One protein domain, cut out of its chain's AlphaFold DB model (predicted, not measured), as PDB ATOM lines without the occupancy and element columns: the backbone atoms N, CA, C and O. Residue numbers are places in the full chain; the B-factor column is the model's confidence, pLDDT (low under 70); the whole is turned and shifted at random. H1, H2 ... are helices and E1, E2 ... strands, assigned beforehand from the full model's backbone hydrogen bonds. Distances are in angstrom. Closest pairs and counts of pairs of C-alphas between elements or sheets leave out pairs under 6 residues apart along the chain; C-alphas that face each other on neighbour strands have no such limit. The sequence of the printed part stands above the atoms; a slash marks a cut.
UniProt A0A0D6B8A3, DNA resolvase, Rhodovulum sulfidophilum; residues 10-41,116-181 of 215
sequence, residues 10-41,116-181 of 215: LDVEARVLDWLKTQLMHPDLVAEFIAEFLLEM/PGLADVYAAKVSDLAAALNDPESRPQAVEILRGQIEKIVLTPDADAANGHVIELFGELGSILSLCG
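Overview. This is residues 10 to 41 and 116 to 181 of the 215 residues of the protein "DNA resolvase" of Rhodovulum sulfidophilum (UniProt A0A0D6B8A3). Helix H1 lies in the middle, with H3 running back beside it at one side and the small two-stranded hairpin of E1 and E2 at its other side. H2 turns away from the far end of H1 and reaches out to one end of the long axis, H4 makes a corner with the end of H3, and H5 follows the hairpin and comes near the junction of H1 and H2. The printed part has 98 residues, with five named helices and two named strands in the order H1, H2, H3, H4, E1, E2, H5; the strands are antiparallel and the class is mostly helix, most residues of named elements being in helices. The whole is compact, with a radius of gyration of the C-alphas of 14.5 A and spans of 44 by 34 by 22 A.

Along the chain. H1, residues 10 to 24, begins at C-alpha 10 (195.848, 145.967, 193.422) and is 21.2 A long. H2, residues 27 to 41, is 20.9 A long and ends at C-alpha 41 (160.160, 136.937, 177.018). H3, residues 118 to 134, is the longest helix at 24.6 A. H4 is residues 139 to 147, 11.9 A. E1, residues 152 to 157, measures 16.3 A and E2, residues 165 to 170, 15.9 A. H5, residues 172 to 181, 15.1 A, ends at C-alpha 181 (169.409, 138.452, 201.845).

Arrangement. H3 is the hub, touching three other helices. With residues 126 to 130 alone it touches H1, at a shallow tilt of 18 degrees, opposite ways; the closest C-alphas, of Lys 21 and Val 126, are 6.6 A apart. H2 touches H3 at a steep tilt of 69 degrees, only just short of about perpendicular, with the C-alphas of Ile 34 and Leu 118 closest at 6.3 A. H4 touches H3 only at the corner, Leu 133 and Arg 139 having the closest C-alphas at 4.9 A. The closest C-alphas of H1 and E2, of Val 16 and Ile 167, are 7.3 A apart. E1 and E2 form a hairpin at 162 degrees between directions; N 154 and O 168 are 2.9 A apart and N 166 and O 156 2.8 A, within hydrogen-bond range. H5 is close to but not clearly touching H1, the C-alphas of Gln 23 and Leu 177 being closest at 7.1 A. H2 and H5 only just touch, only at their ends, with 3 pairs of C-alphas within 8 A, the closest being Asp 28 and Cys 180 at 6.3 A. Every O i to N i+4 pair is within hydrogen-bond range in H2, H3 and H4; in H1 10 of 11 are, in H5 5 of 6.

Size, cuts and confidence. The two C-alphas farthest apart, of Met 41 and Ala 159, are 46.4 A apart. Residues 42 to 115 are not printed, and C-alphas 41 and 116 stand 12.9 A apart across this cut. Of the links that are printed whole, E1 to E2 is short and the others are tight. The mean pLDDT of the printed part is 80.7; residues 10, 116, 162 to 163 and 180 to 181 are under 70.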
ATOM      1  N   LEU A  10     196.279 147.052 194.309       65.56
ATOM      2  CA  LEU A  10     195.848 145.967 193.422       65.56
ATOM      3  C   LEU A  10     195.275 144.759 194.183       65.56
ATOM      4  O   LEU A  10     194.280 144.181 193.754       65.56
ATOM      5  N   ASP A  11     195.842 144.420 195.344       75.38
ATOM      6  CA  ASP A  11     195.389 143.277 196.146       75.38
ATOM      7  C   ASP A  11     194.042 143.562 196.829       75.38
ATOM      8  O   ASP A  11     193.312 142.634 197.178       75.38
ATOM      9  N   VAL A  12     193.722 144.840 197.050       76.62
ATOM     10  CA  VAL A  12     192.448 145.288 197.628       76.62
ATOM     11  C   VAL A  12     191.362 145.332 196.557       76.62
ATOM     12  O   VAL A  12     190.263 144.832 196.781       76.62
ATOM     13  N   GLU A  13     191.675 145.878 195.383       76.38
ATOM     14  CA  GLU A  13     190.739 145.959 194.256       76.38
ATOM     15  C   GLU A  13     190.283 144.566 193.806       76.38
ATOM     16  O   GLU A  13     189.081 144.317 193.709       76.38
ATOM     17  N   ALA A  14     191.217 143.624 193.637       78.38
ATOM     18  CA  ALA A  14     190.889 142.249 193.262       78.38
ATOM     19  C   ALA A  14     189.962 141.567 194.286       78.38
ATOM     20  O   ALA A  14     189.005 140.894 193.906       78.38
ATOM     21  N   ARG A  15     190.202 141.789 195.586       80.00
ATOM     22  CA  ARG A  15     189.373 141.234 196.669       80.00
ATOM     23  C   ARG A  15     187.956 141.800 196.676       80.00
ATOM     24  O   ARG A  15     187.004 141.052 196.880       80.00
ATOM     25  N   VAL A  16     187.807 143.102 196.444       81.62
ATOM     26  CA  VAL A  16     186.491 143.752 196.360       81.62
ATOM     27  C   VAL A  16     185.704 143.240 195.152       81.62
ATOM     28  O   VAL A  16     184.511 142.972 195.279       81.62
ATOM     29  N   LEU A  17     186.360 143.067 194.000       82.12
ATOM     30  CA  LEU A  17     185.712 142.549 192.792       82.12
ATOM     31  C   LEU A  17     185.264 141.091 192.949       82.12
ATOM     32  O   LEU A  17     184.153 140.750 192.543       82.12
ATOM     33  N   ASP A  18     186.090 140.243 193.562       82.25
ATOM     34  CA  ASP A  18     185.743 138.840 193.822       82.25
ATOM     35  C   ASP A  18     184.571 138.709 194.809       82.25
ATOM     36  O   ASP A  18     183.612 137.963 194.577       82.25
ATOM     37  N   TRP A  19     184.585 139.523 195.869       85.06
ATOM     38  CA  TRP A  19     183.461 139.618 196.792       85.06
ATOM     39  C   TRP A  19     182.189 140.071 196.068       85.06
ATOM     40  O   TRP A  19     181.163 139.402 196.177       85.06
ATOM     41  N   LEU A  20     182.256 141.137 195.263       83.69
ATOM     42  CA  LEU A  20     181.101 141.654 194.525       83.69
ATOM     43  C   LEU A  20     180.527 140.606 193.561       83.69
ATOM     44  O   LEU A  20     179.311 140.424 193.510       83.69
ATOM     45  N   LYS A  21     181.388 139.868 192.849       83.88
ATOM     46  CA  LYS A  21     180.983 138.743 191.992       83.88
ATOM     47  C   LYS A  21     180.225 137.684 192.789       83.88
ATOM     48  O   LYS A  21     179.175 137.223 192.352       83.88
ATOM     49  N   THR A  22     180.733 137.332 193.967       85.00
ATOM     50  CA  THR A  22     180.087 136.364 194.860       85.00
ATOM     51  C   THR A  22     178.716 136.856 195.321       85.00
ATOM     52  O   THR A  22     177.760 136.084 195.304       85.00
ATOM     53  N   GLN A  23     178.592 138.138 195.683       83.31
ATOM     54  CA  GLN A  23     177.304 138.715 196.077       83.31
ATOM     55  C   GLN A  23     176.299 138.705 194.920       83.31
ATOM     56  O   GLN A  23     175.159 138.300 195.113       83.31
ATOM     57  N   LEU A  24     176.722 139.091 193.712       85.75
ATOM     58  CA  LEU A  24     175.857 139.110 192.528       85.75
ATOM     59  C   LEU A  24     175.397 137.710 192.110       85.75
ATOM     60  O   LEU A  24     174.316 137.576 191.549       85.75
ATOM     61  N   MET A  25     176.175 136.669 192.405       87.12
ATOM     62  CA  MET A  25     175.819 135.272 192.132       87.12
ATOM     63  C   MET A  25     174.951 134.625 193.226       87.12
ATOM     64  O   MET A  25     174.767 133.406 193.205       87.12
ATOM     65  N   HIS A  26     174.412 135.398 194.177       85.75
ATOM     66  CA  HIS A  26     173.507 134.861 195.191       85.75
ATOM     67  C   HIS A  26     172.275 134.193 194.536       85.75
ATOM     68  O   HIS A  26     171.704 134.777 193.609       85.75
ATOM     69  N   PRO A  27     171.830 133.003 194.997       81.75
ATOM     70  CA  PRO A  27     170.732 132.259 194.372       81.75
ATOM     71  C   PRO A  27     169.453 133.073 194.165       81.75
ATOM     72  O   PRO A  27     168.816 132.936 193.126       81.75
ATOM     73  N   ASP A  28     169.120 133.956 195.107       81.94
ATOM     74  CA  ASP A  28     167.910 134.782 195.031       81.94
ATOM     75  C   ASP A  28     167.992 135.834 193.916       81.94
ATOM     76  O   ASP A  28     167.018 136.056 193.203       81.94
ATOM     77  N   LEU A  29     169.170 136.430 193.693       82.56
ATOM     78  CA  LEU A  29     169.390 137.376 192.591       82.56
ATOM     79  C   LEU A  29     169.344 136.673 191.235       82.56
ATOM     80  O   LEU A  29     168.767 137.191 190.281       82.56
ATOM     81  N   VAL A  30     169.928 135.475 191.157       83.94
ATOM     82  CA  VAL A  30     169.878 134.648 189.946       83.94
ATOM     83  C   VAL A  30     168.436 134.235 189.647       83.94
ATOM     84  O   VAL A  30     168.004 134.306 188.497       83.94
ATOM     85  N   ALA A  31     167.674 133.827 190.666       82.19
ATOM     86  CA  ALA A  31     166.273 133.449 190.522       82.19
ATOM     87  C   ALA A  31     165.408 134.629 190.059       82.19
ATOM     88  O   ALA A  31     164.624 134.464 189.125       82.19
ATOM     89  N   GLU A  32     165.594 135.812 190.647       85.25
ATOM     90  CA  GLU A  32     164.878 137.031 190.255       85.25
ATOM     91  C   GLU A  32     165.218 137.441 188.816       85.25
ATOM     92  O   GLU A  32     164.326 137.729 188.020       85.25
ATOM     93  N   PHE A  33     166.500 137.378 188.436       84.12
ATOM     94  CA  PHE A  33     166.922 137.624 187.057       84.12
ATOM     95  C   PHE A  33     166.235 136.667 186.076       84.12
ATOM     96  O   PHE A  33     165.729 137.099 185.040       84.12
ATOM     97  N   ILE A  34     166.205 135.369 186.393       84.25
ATOM     98  CA  ILE A  34     165.546 134.364 185.554       84.25
ATOM     99  C   ILE A  34     164.047 134.656 185.456       84.25
ATOM    100  O   ILE A  34     163.492 134.593 184.360       84.25
ATOM    101  N   ALA A  35     163.394 134.978 186.574       84.06
ATOM    102  CA  ALA A  35     161.967 135.267 186.610       84.06
ATOM    103  C   ALA A  35     161.612 136.481 185.741       84.06
ATOM    104  O   ALA A  35     160.752 136.365 184.868       84.06
ATOM    105  N   GLU A  36     162.307 137.606 185.913       85.50
ATOM    106  CA  GLU A  36     162.037 138.821 185.135       85.50
ATOM    107  C   GLU A  36     162.372 138.623 183.651       85.50
ATOM    108  O   GLU A  36     161.614 139.051 182.781       85.50
ATOM    109  N   PHE A  37     163.451 137.896 183.337       82.81
ATOM    110  CA  PHE A  37     163.787 137.560 181.952       82.81
ATOM    111  C   PHE A  37     162.683 136.730 181.285       82.81
ATOM    112  O   PHE A  37     162.291 137.008 180.152       82.81
ATOM    113  N   LEU A  38     162.158 135.716 181.981       81.69
ATOM    114  CA  LEU A  38     161.053 134.899 181.475       81.69
ATOM    115  C   LEU A  38     159.760 135.709 181.332       81.69
ATOM    116  O   LEU A  38     159.025 135.498 180.369       81.69
ATOM    117  N   LEU A  39     159.485 136.636 182.253       83.50
ATOM    118  CA  LEU A  39     158.332 137.532 182.156       83.50
ATOM    119  C   LEU A  39     158.425 138.447 180.934       83.50
ATOM    120  O   LEU A  39     157.425 138.620 180.237       83.50
ATOM    121  N   GLU A  40     159.597 139.015 180.655       81.81
ATOM    122  CA  GLU A  40     159.791 139.864 179.479       81.81
ATOM    123  C   GLU A  40     159.684 139.053 178.183       81.81
ATOM    124  O   GLU A  40     158.943 139.427 177.275       81.81
ATOM    125  N   MET A  41     160.300 137.868 178.143       77.56
ATOM    126  CA  MET A  41     160.160 136.937 177.018       77.56
ATOM    127  C   MET A  41     158.705 136.531 176.769       77.56
ATOM    128  O   MET A  41     158.303 136.354 175.620       77.56
ATOM    129  N   PRO A 116     168.240 128.103 176.483       60.69
ATOM    130  CA  PRO A 116     168.667 127.201 177.543       60.69
ATOM    131  C   PRO A 116     169.889 127.804 178.252       60.69
ATOM    132  O   PRO A 116     170.816 128.269 177.592       60.69
ATOM    133  N   GLY A 117     169.888 127.801 179.589       80.38
ATOM    134  CA  GLY A 117     171.027 128.259 180.400       80.38
ATOM    135  C   GLY A 117     170.992 129.733 180.823       80.38
ATOM    136  O   GLY A 117     172.017 130.403 180.794       80.38
ATOM    137  N   LEU A 118     169.838 130.274 181.241       81.06
ATOM    138  CA  LEU A 118     169.744 131.672 181.710       81.06
ATOM    139  C   LEU A 118     170.655 131.986 182.905       81.06
ATOM    140  O   LEU A 118     171.200 133.085 182.984       81.06
ATOM    141  N   ALA A 119     170.861 131.016 183.797       82.88
ATOM    142  CA  ALA A 119     171.831 131.142 184.881       82.88
ATOM    143  C   ALA A 119     173.266 131.306 184.345       82.88
ATOM    144  O   ALA A 119     174.015 132.135 184.856       82.88
ATOM    145  N   ASP A 120     173.627 130.584 183.280       83.94
ATOM    146  CA  ASP A 120     174.948 130.676 182.650       83.94
ATOM    147  C   ASP A 120     175.123 132.012 181.922       83.94
ATOM    148  O   ASP A 120     176.186 132.623 181.991       83.94
ATOM    149  N   VAL A 121     174.063 132.515 181.278       85.12
ATOM    150  CA  VAL A 121     174.051 133.855 180.668       85.12
ATOM    151  C   VAL A 121     174.248 134.936 181.728       85.12
ATOM    152  O   VAL A 121     175.035 135.860 181.526       85.12
ATOM    153  N   TYR A 122     173.556 134.830 182.864       85.06
ATOM    154  CA  TYR A 122     173.754 135.744 183.985       85.06
ATOM    155  C   TYR A 122     175.193 135.673 184.512       85.06
ATOM    156  O   TYR A 122     175.856 136.703 184.624       85.06
ATOM    157  N   ALA A 123     175.716 134.464 184.740       84.38
ATOM    158  CA  ALA A 123     177.088 134.256 185.195       84.38
ATOM    159  C   ALA A 123     178.127 134.834 184.219       84.38
ATOM    160  O   ALA A 123     179.095 135.463 184.652       84.38
ATOM    161  N   ALA A 124     177.909 134.671 182.911       85.62
ATOM    162  CA  ALA A 124     178.745 135.257 181.869       85.62
ATOM    163  C   ALA A 124     178.718 136.789 181.933       85.62
ATOM    164  O   ALA A 124     179.777 137.400 182.017       85.62
ATOM    165  N   LYS A 125     177.534 137.410 182.033       84.81
ATOM    166  CA  LYS A 125     177.403 138.873 182.172       84.81
ATOM    167  C   LYS A 125     178.117 139.415 183.411       84.81
ATOM    168  O   LYS A 125     178.796 140.438 183.330       84.81
ATOM    169  N   VAL A 126     177.995 138.733 184.552       86.56
ATOM    170  CA  VAL A 126     178.713 139.104 185.785       86.56
ATOM    171  C   VAL A 126     180.229 138.966 185.588       86.56
ATOM    172  O   VAL A 126     180.998 139.812 186.046       86.56
ATOM    173  N   SER A 127     180.678 137.924 184.885       84.44
ATOM    174  CA  SER A 127     182.095 137.718 184.573       84.44
ATOM    175  C   SER A 127     182.648 138.767 183.605       84.44
ATOM    176  O   SER A 127     183.745 139.272 183.833       84.44
ATOM    177  N   ASP A 128     181.895 139.123 182.567       85.19
ATOM    178  CA  ASP A 128     182.273 140.137 181.579       85.19
ATOM    179  C   ASP A 128     182.387 141.517 182.230       85.19
ATOM    180  O   ASP A 128     183.345 142.250 181.977       85.19
ATOM    181  N   LEU A 129     181.470 141.843 183.149       82.94
ATOM    182  CA  LEU A 129     181.561 143.052 183.966       82.94
ATOM    183  C   LEU A 129     182.855 143.071 184.794       82.94
ATOM    184  O   LEU A 129     183.575 144.069 184.800       82.94
ATOM    185  N   ALA A 130     183.179 141.966 185.469       81.44
ATOM    186  CA  ALA A 130     184.414 141.859 186.242       81.44
ATOM    187  C   ALA A 130     185.670 141.966 185.356       81.44
ATOM    188  O   ALA A 130     186.673 142.544 185.779       81.44
ATOM    189  N   ALA A 131     185.626 141.444 184.127       82.56
ATOM    190  CA  ALA A 131     186.718 141.561 183.165       82.56
ATOM    191  C   ALA A 131     186.911 143.014 182.697       82.56
ATOM    192  O   ALA A 131     188.034 143.515 182.742       82.56
ATOM    193  N   ALA A 132     185.829 143.717 182.346       83.19
ATOM    194  CA  ALA A 132     185.870 145.124 181.934       83.19
ATOM    195  C   ALA A 132     186.420 146.056 183.031       83.19
ATOM    196  O   ALA A 132     187.079 147.053 182.754       83.19
ATOM    197  N   LEU A 133     186.202 145.720 184.306       79.19
ATOM    198  CA  LEU A 133     186.754 146.485 185.430       79.19
ATOM    199  C   LEU A 133     188.265 146.292 185.622       79.19
ATOM    200  O   LEU A 133     188.918 147.154 186.212       79.19
ATOM    201  N   ASN A 134     188.819 145.189 185.117       80.19
ATOM    202  CA  ASN A 134     190.247 144.876 185.190       80.19
ATOM    203  C   ASN A 134     191.025 145.272 183.924       80.19
ATOM    204  O   ASN A 134     192.253 145.358 183.972       80.19
ATOM    205  N   ASP A 135     190.341 145.525 182.810       81.94
ATOM    206  CA  ASP A 135     190.956 145.915 181.542       81.94
ATOM    207  C   ASP A 135     191.327 147.417 181.525       81.94
ATOM    208  O   ASP A 135     190.446 148.264 181.662       81.94
ATOM    209  N   PRO A 136     192.610 147.795 181.345       81.19
ATOM    210  CA  PRO A 136     193.048 149.192 181.384       81.19
ATOM    211  C   PRO A 136     192.328 150.139 180.416       81.19
ATOM    212  O   PRO A 136     192.182 151.315 180.759       81.19
ATOM    213  N   GLU A 137     191.892 149.644 179.253       85.06
ATOM    214  CA  GLU A 137     191.233 150.438 178.207       85.06
ATOM    215  C   GLU A 137     189.761 150.723 178.549       85.06
ATOM    216  O   GLU A 137     189.308 151.864 178.450       85.06
ATOM    217  N   SER A 138     189.015 149.712 179.007       82.81
ATOM    218  CA  SER A 138     187.592 149.856 179.368       82.81
ATOM    219  C   SER A 138     187.344 150.291 180.820       82.81
ATOM    220  O   SER A 138     186.273 150.826 181.135       82.81
ATOM    221  N   ARG A 139     188.341 150.164 181.704       79.31
ATOM    222  CA  ARG A 139     188.237 150.506 183.131       79.31
ATOM    223  C   ARG A 139     187.727 151.925 183.414       79.31
ATOM    224  O   ARG A 139     186.880 152.044 184.297       79.31
ATOM    225  N   PRO A 140     188.178 153.008 182.743       79.06
ATOM    226  CA  PRO A 140     187.663 154.350 183.022       79.06
ATOM    227  C   PRO A 140     186.145 154.444 182.826       79.06
ATOM    228  O   PRO A 140     185.446 154.961 183.695       79.06
ATOM    229  N   GLN A 141     185.638 153.869 181.733       79.88
ATOM    230  CA  GLN A 141     184.213 153.859 181.409       79.88
ATOM    231  C   GLN A 141     183.418 152.971 182.377       79.88
ATOM    232  O   GLN A 141     182.372 153.380 182.880       79.88
ATOM    233  N   ALA A 142     183.930 151.778 182.686       78.44
ATOM    234  CA  ALA A 142     183.289 150.861 183.626       78.44
ATOM    235  C   ALA A 142     183.195 151.464 185.043       78.44
ATOM    236  O   ALA A 142     182.159 151.359 185.702       78.44
ATOM    237  N   VAL A 143     184.243 152.162 185.495       77.69
ATOM    238  CA  VAL A 143     184.262 152.857 186.791       77.69
ATOM    239  C   VAL A 143     183.285 154.031 186.823       77.69
ATOM    240  O   VAL A 143     182.637 154.231 187.849       77.69
ATOM    241  N   GLU A 144     183.147 154.806 185.744       80.31
ATOM    242  CA  GLU A 144     182.149 155.887 185.697       80.31
ATOM    243  C   GLU A 144     180.719 155.362 185.828       80.31
ATOM    244  O   GLU A 144     179.949 155.892 186.630       80.31
ATOM    245  N   ILE A 145     180.385 154.284 185.114       78.19
ATOM    246  CA  ILE A 145     179.066 153.643 185.205       78.19
ATOM    247  C   ILE A 145     178.822 153.132 186.631       78.19
ATOM    248  O   ILE A 145     177.765 153.387 187.212       78.19
ATOM    249  N   LEU A 146     179.809 152.460 187.231       77.56
ATOM    250  CA  LEU A 146     179.680 151.943 188.593       77.56
ATOM    251  C   LEU A 146     179.606 153.033 189.657       77.56
ATOM    252  O   LEU A 146     178.922 152.834 190.654       77.56
ATOM    253  N   ARG A 147     180.254 154.187 189.476       75.19
ATOM    254  CA  ARG A 147     180.155 155.308 190.429       75.19
ATOM    255  C   ARG A 147     178.745 155.882 190.537       75.19
ATOM    256  O   ARG A 147     178.419 156.457 191.569       75.19
ATOM    257  N   GLY A 148     177.913 155.725 189.508       78.00
ATOM    258  CA  GLY A 148     176.491 156.067 189.599       78.00
ATOM    259  C   GLY A 148     175.704 155.127 190.516       78.00
ATOM    260  O   GLY A 148     174.676 155.518 191.052       78.00
ATOM    261  N   GLN A 149     176.209 153.908 190.711       81.88
ATOM    262  CA  GLN A 149     175.525 152.803 191.381       81.88
ATOM    263  C   GLN A 149     176.106 152.474 192.769       81.88
ATOM    264  O   GLN A 149     175.412 151.963 193.654       81.88
ATOM    265  N   ILE A 150     177.394 152.768 192.961       84.44
ATOM    266  CA  ILE A 150     178.186 152.526 194.165       84.44
ATOM    267  C   ILE A 150     178.632 153.877 194.723       84.44
ATOM    268  O   ILE A 150     179.436 154.577 194.111       84.44
ATOM    269  N   GLU A 151     178.150 154.214 195.917       81.12
ATOM    270  CA  GLU A 151     178.506 155.452 196.615       81.12
ATOM    271  C   GLU A 151     179.880 155.332 197.285       81.12
ATOM    272  O   GLU A 151     180.735 156.208 197.150       81.12
ATOM    273  N   LYS A 152     180.106 154.236 198.018       82.44
ATOM    274  CA  LYS A 152     181.389 153.931 198.662       82.44
ATOM    275  C   LYS A 152     181.486 152.453 199.031       82.44
ATOM    276  O   LYS A 152     180.478 151.770 199.198       82.44
ATOM    277  N   ILE A 153     182.720 151.998 199.218       83.69
ATOM    278  CA  ILE A 153     183.052 150.658 199.709       83.69
ATOM    279  C   ILE A 153     183.894 150.833 200.968       83.69
ATOM    280  O   ILE A 153     184.913 151.527 200.933       83.69
ATOM    281  N   VAL A 154     183.454 150.249 202.080       84.31
ATOM    282  CA  VAL A 154     184.172 150.285 203.360       84.31
ATOM    283  C   VAL A 154     184.802 148.920 203.594       84.31
ATOM    284  O   VAL A 154     184.121 147.901 203.548       84.31
ATOM    285  N   LEU A 155     186.115 148.906 203.824       82.56
ATOM    286  CA  LEU A 155     186.852 147.711 204.214       82.56
ATOM    287  C   LEU A 155     187.275 147.848 205.673       82.56
ATOM    288  O   LEU A 155     188.108 148.696 206.004       82.56
ATOM    289  N   THR A 156     186.727 146.994 206.529       82.38
ATOM    290  CA  THR A 156     187.045 146.955 207.958       82.38
ATOM    291  C   THR A 156     187.921 145.734 208.230       82.38
ATOM    292  O   THR A 156     187.480 144.626 207.940       82.38
ATOM    293  N   PRO A 157     189.165 145.885 208.728       80.56
ATOM    294  CA  PRO A 157     190.011 144.747 209.081       80.56
ATOM    295  C   PRO A 157     189.335 143.835 210.104       80.56
ATOM    296  O   PRO A 157     188.869 144.310 211.137       80.56
ATOM    297  N   ASP A 158     189.321 142.538 209.818       79.69
ATOM    298  CA  ASP A 158     188.755 141.509 210.685       79.69
ATOM    299  C   ASP A 158     189.583 140.228 210.547       79.69
ATOM    300  O   ASP A 158     189.773 139.715 209.444       79.69
ATOM    301  N   ALA A 159     190.111 139.742 211.671       74.25
ATOM    302  CA  ALA A 159     190.967 138.562 211.716       74.25
ATOM    303  C   ALA A 159     190.194 137.260 211.445       74.25
ATOM    304  O   ALA A 159     190.804 136.288 210.999       74.25
ATOM    305  N   ASP A 160     188.878 137.260 211.673       75.94
ATOM    306  CA  ASP A 160     188.013 136.095 211.477       75.94
ATOM    307  C   ASP A 160     187.394 136.057 210.065       75.94
ATOM    308  O   ASP A 160     186.818 135.050 209.649       75.94
ATOM    309  N   ALA A 161     187.541 137.135 209.285       72.06
ATOM    310  CA  ALA A 161     187.059 137.200 207.913       72.06
ATOM    311  C   ALA A 161     187.994 136.455 206.944       72.06
ATOM    312  O   ALA A 161     189.215 136.609 206.988       72.06
ATOM    313  N   ALA A 162     187.416 135.725 205.982       66.00
ATOM    314  CA  ALA A 162     188.149 134.883 205.024       66.00
ATOM    315  C   ALA A 162     189.285 135.609 204.272       66.00
ATOM    316  O   ALA A 162     190.292 134.997 203.931       66.00
ATOM    317  N   ASN A 163     189.143 136.921 204.055       67.12
ATOM    318  CA  ASN A 163     190.106 137.757 203.332       67.12
ATOM    319  C   ASN A 163     190.754 138.847 204.212       67.12
ATOM    320  O   ASN A 163     191.333 139.804 203.680       67.12
ATOM    321  N   GLY A 164     190.628 138.726 205.540       75.06
ATOM    322  CA  GLY A 164     191.136 139.683 206.528       75.06
ATOM    323  C   GLY A 164     190.325 140.978 206.653       75.06
ATOM    324  O   GLY A 164     190.751 141.897 207.353       75.06
ATOM    325  N   HIS A 165     189.190 141.081 205.950       80.06
ATOM    326  CA  HIS A 165     188.318 142.255 205.953       80.06
ATOM    327  C   HIS A 165     186.840 141.877 205.868       80.06
ATOM    328  O   HIS A 165     186.461 141.004 205.085       80.06
ATOM    329  N   VAL A 166     186.013 142.633 206.582       81.88
ATOM    330  CA  VAL A 166     184.591 142.798 206.281       81.88
ATOM    331  C   VAL A 166     184.464 143.877 205.207       81.88
ATOM    332  O   VAL A 166     185.051 144.955 205.334       81.88
ATOM    333  N   ILE A 167     183.735 143.573 204.132       84.25
ATOM    334  CA  ILE A 167     183.495 144.485 203.008       84.25
ATOM    335  C   ILE A 167     182.034 144.924 203.065       84.25
ATOM    336  O   ILE A 167     181.140 144.086 203.011       84.25
ATOM    337  N   GLU A 168     181.805 146.233 203.146       84.19
ATOM    338  CA  GLU A 168     180.471 146.830 203.136       84.19
ATOM    339  C   GLU A 168     180.301 147.723 201.902       84.19
ATOM    340  O   GLU A 168     181.120 148.614 201.637       84.19
ATOM    341  N   LEU A 169     179.220 147.498 201.155       85.75
ATOM    342  CA  LEU A 169     178.865 148.267 199.965       85.75
ATOM    343  C   LEU A 169     177.737 149.255 200.270       85.75
ATOM    344  O   LEU A 169     176.680 148.861 200.762       85.75
ATOM    345  N   PHE A 170     177.939 150.519 199.904       82.75
ATOM    346  CA  PHE A 170     176.952 151.590 200.040       82.75
ATOM    347  C   PHE A 170     176.549 152.129 198.663       82.75
ATOM    348  O   PHE A 170     177.367 152.179 197.742       82.75
ATOM    349  N   GLY A 171     175.298 152.569 198.540       84.19
ATOM    350  CA  GLY A 171     174.697 153.055 197.297       84.19
ATOM    351  C   GLY A 171     173.465 152.247 196.888       84.19
ATOM    352  O   GLY A 171     172.930 151.453 197.670       84.19
ATOM    353  N   GLU A 172     173.020 152.437 195.648       83.25
ATOM    354  CA  GLU A 172     171.854 151.747 195.086       83.25
ATOM    355  C   GLU A 172     172.089 150.232 195.018       83.25
ATOM    356  O   GLU A 172     171.287 149.458 195.544       83.25
ATOM    357  N   LEU A 173     173.252 149.804 194.511       82.12
ATOM    358  CA  LEU A 173     173.617 148.384 194.482       82.12
ATOM    359  C   LEU A 173     173.753 147.779 195.881       82.12
ATOM    360  O   LEU A 173     173.303 146.659 196.104       82.12
ATOM    361  N   GLY A 174     174.321 148.516 196.840       82.56
ATOM    362  CA  GLY A 174     174.407 148.058 198.232       82.56
ATOM    363  C   GLY A 174     173.024 147.806 198.840       82.56
ATOM    364  O   GLY A 174     172.820 146.816 199.541       82.56
ATOM    365  N   SER A 175     172.056 148.662 198.502       81.19
ATOM    366  CA  SER A 175     170.668 148.549 198.961       81.19
ATOM    367  C   SER A 175     169.961 147.338 198.346       81.19
ATOM    368  O   SER A 175     169.313 146.580 199.066       81.19
ATOM    369  N   ILE A 176     170.129 147.114 197.037       80.75
ATOM    370  CA  ILE A 176     169.579 145.945 196.329       80.75
ATOM    371  C   ILE A 176     170.155 144.647 196.910       80.75
ATOM    372  O   ILE A 176     169.400 143.747 197.270       80.75
ATOM    373  N   LEU A 177     171.479 144.565 197.079       80.56
ATOM    374  CA  LEU A 177     172.131 143.376 197.640       80.56
ATOM    375  C   LEU A 177     171.699 143.095 199.090       80.56
ATOM    376  O   LEU A 177     171.563 141.935 199.476       80.56
ATOM    377  N   SER A 178     171.449 144.138 199.889       80.12
ATOM    378  CA  SER A 178     170.941 143.997 201.261       80.12
ATOM    379  C   SER A 178     169.527 143.398 201.296       80.12
ATOM    380  O   SER A 178     169.245 142.514 202.107       80.12
ATOM    381  N   LEU A 179     168.651 143.822 200.375       75.50
ATOM    382  CA  LEU A 179     167.282 143.305 200.245       75.50
ATOM    383  C   LEU A 179     167.241 141.833 199.821       75.50
ATOM    384  O   LEU A 179     166.358 141.099 200.258       75.50
ATOM    385  N   CYS A 180     168.208 141.395 199.015       68.00
ATOM    386  CA  CYS A 180     168.297 140.026 198.507       68.00
ATOM    387  C   CYS A 180     168.966 139.033 199.479       68.00
ATOM    388  O   CYS A 180     169.357 137.948 199.062       68.00
ATOM    389  N   GLY A 181     169.072 139.388 200.766       59.66
ATOM    390  CA  GLY A 181     169.409 138.452 201.845       59.66
ATOM    391  C   GLY A 181     170.861 138.468 202.321       59.66
ATOM    392  O   GLY A 181     171.194 137.723 203.243       59.66
TER     393      GLY A 181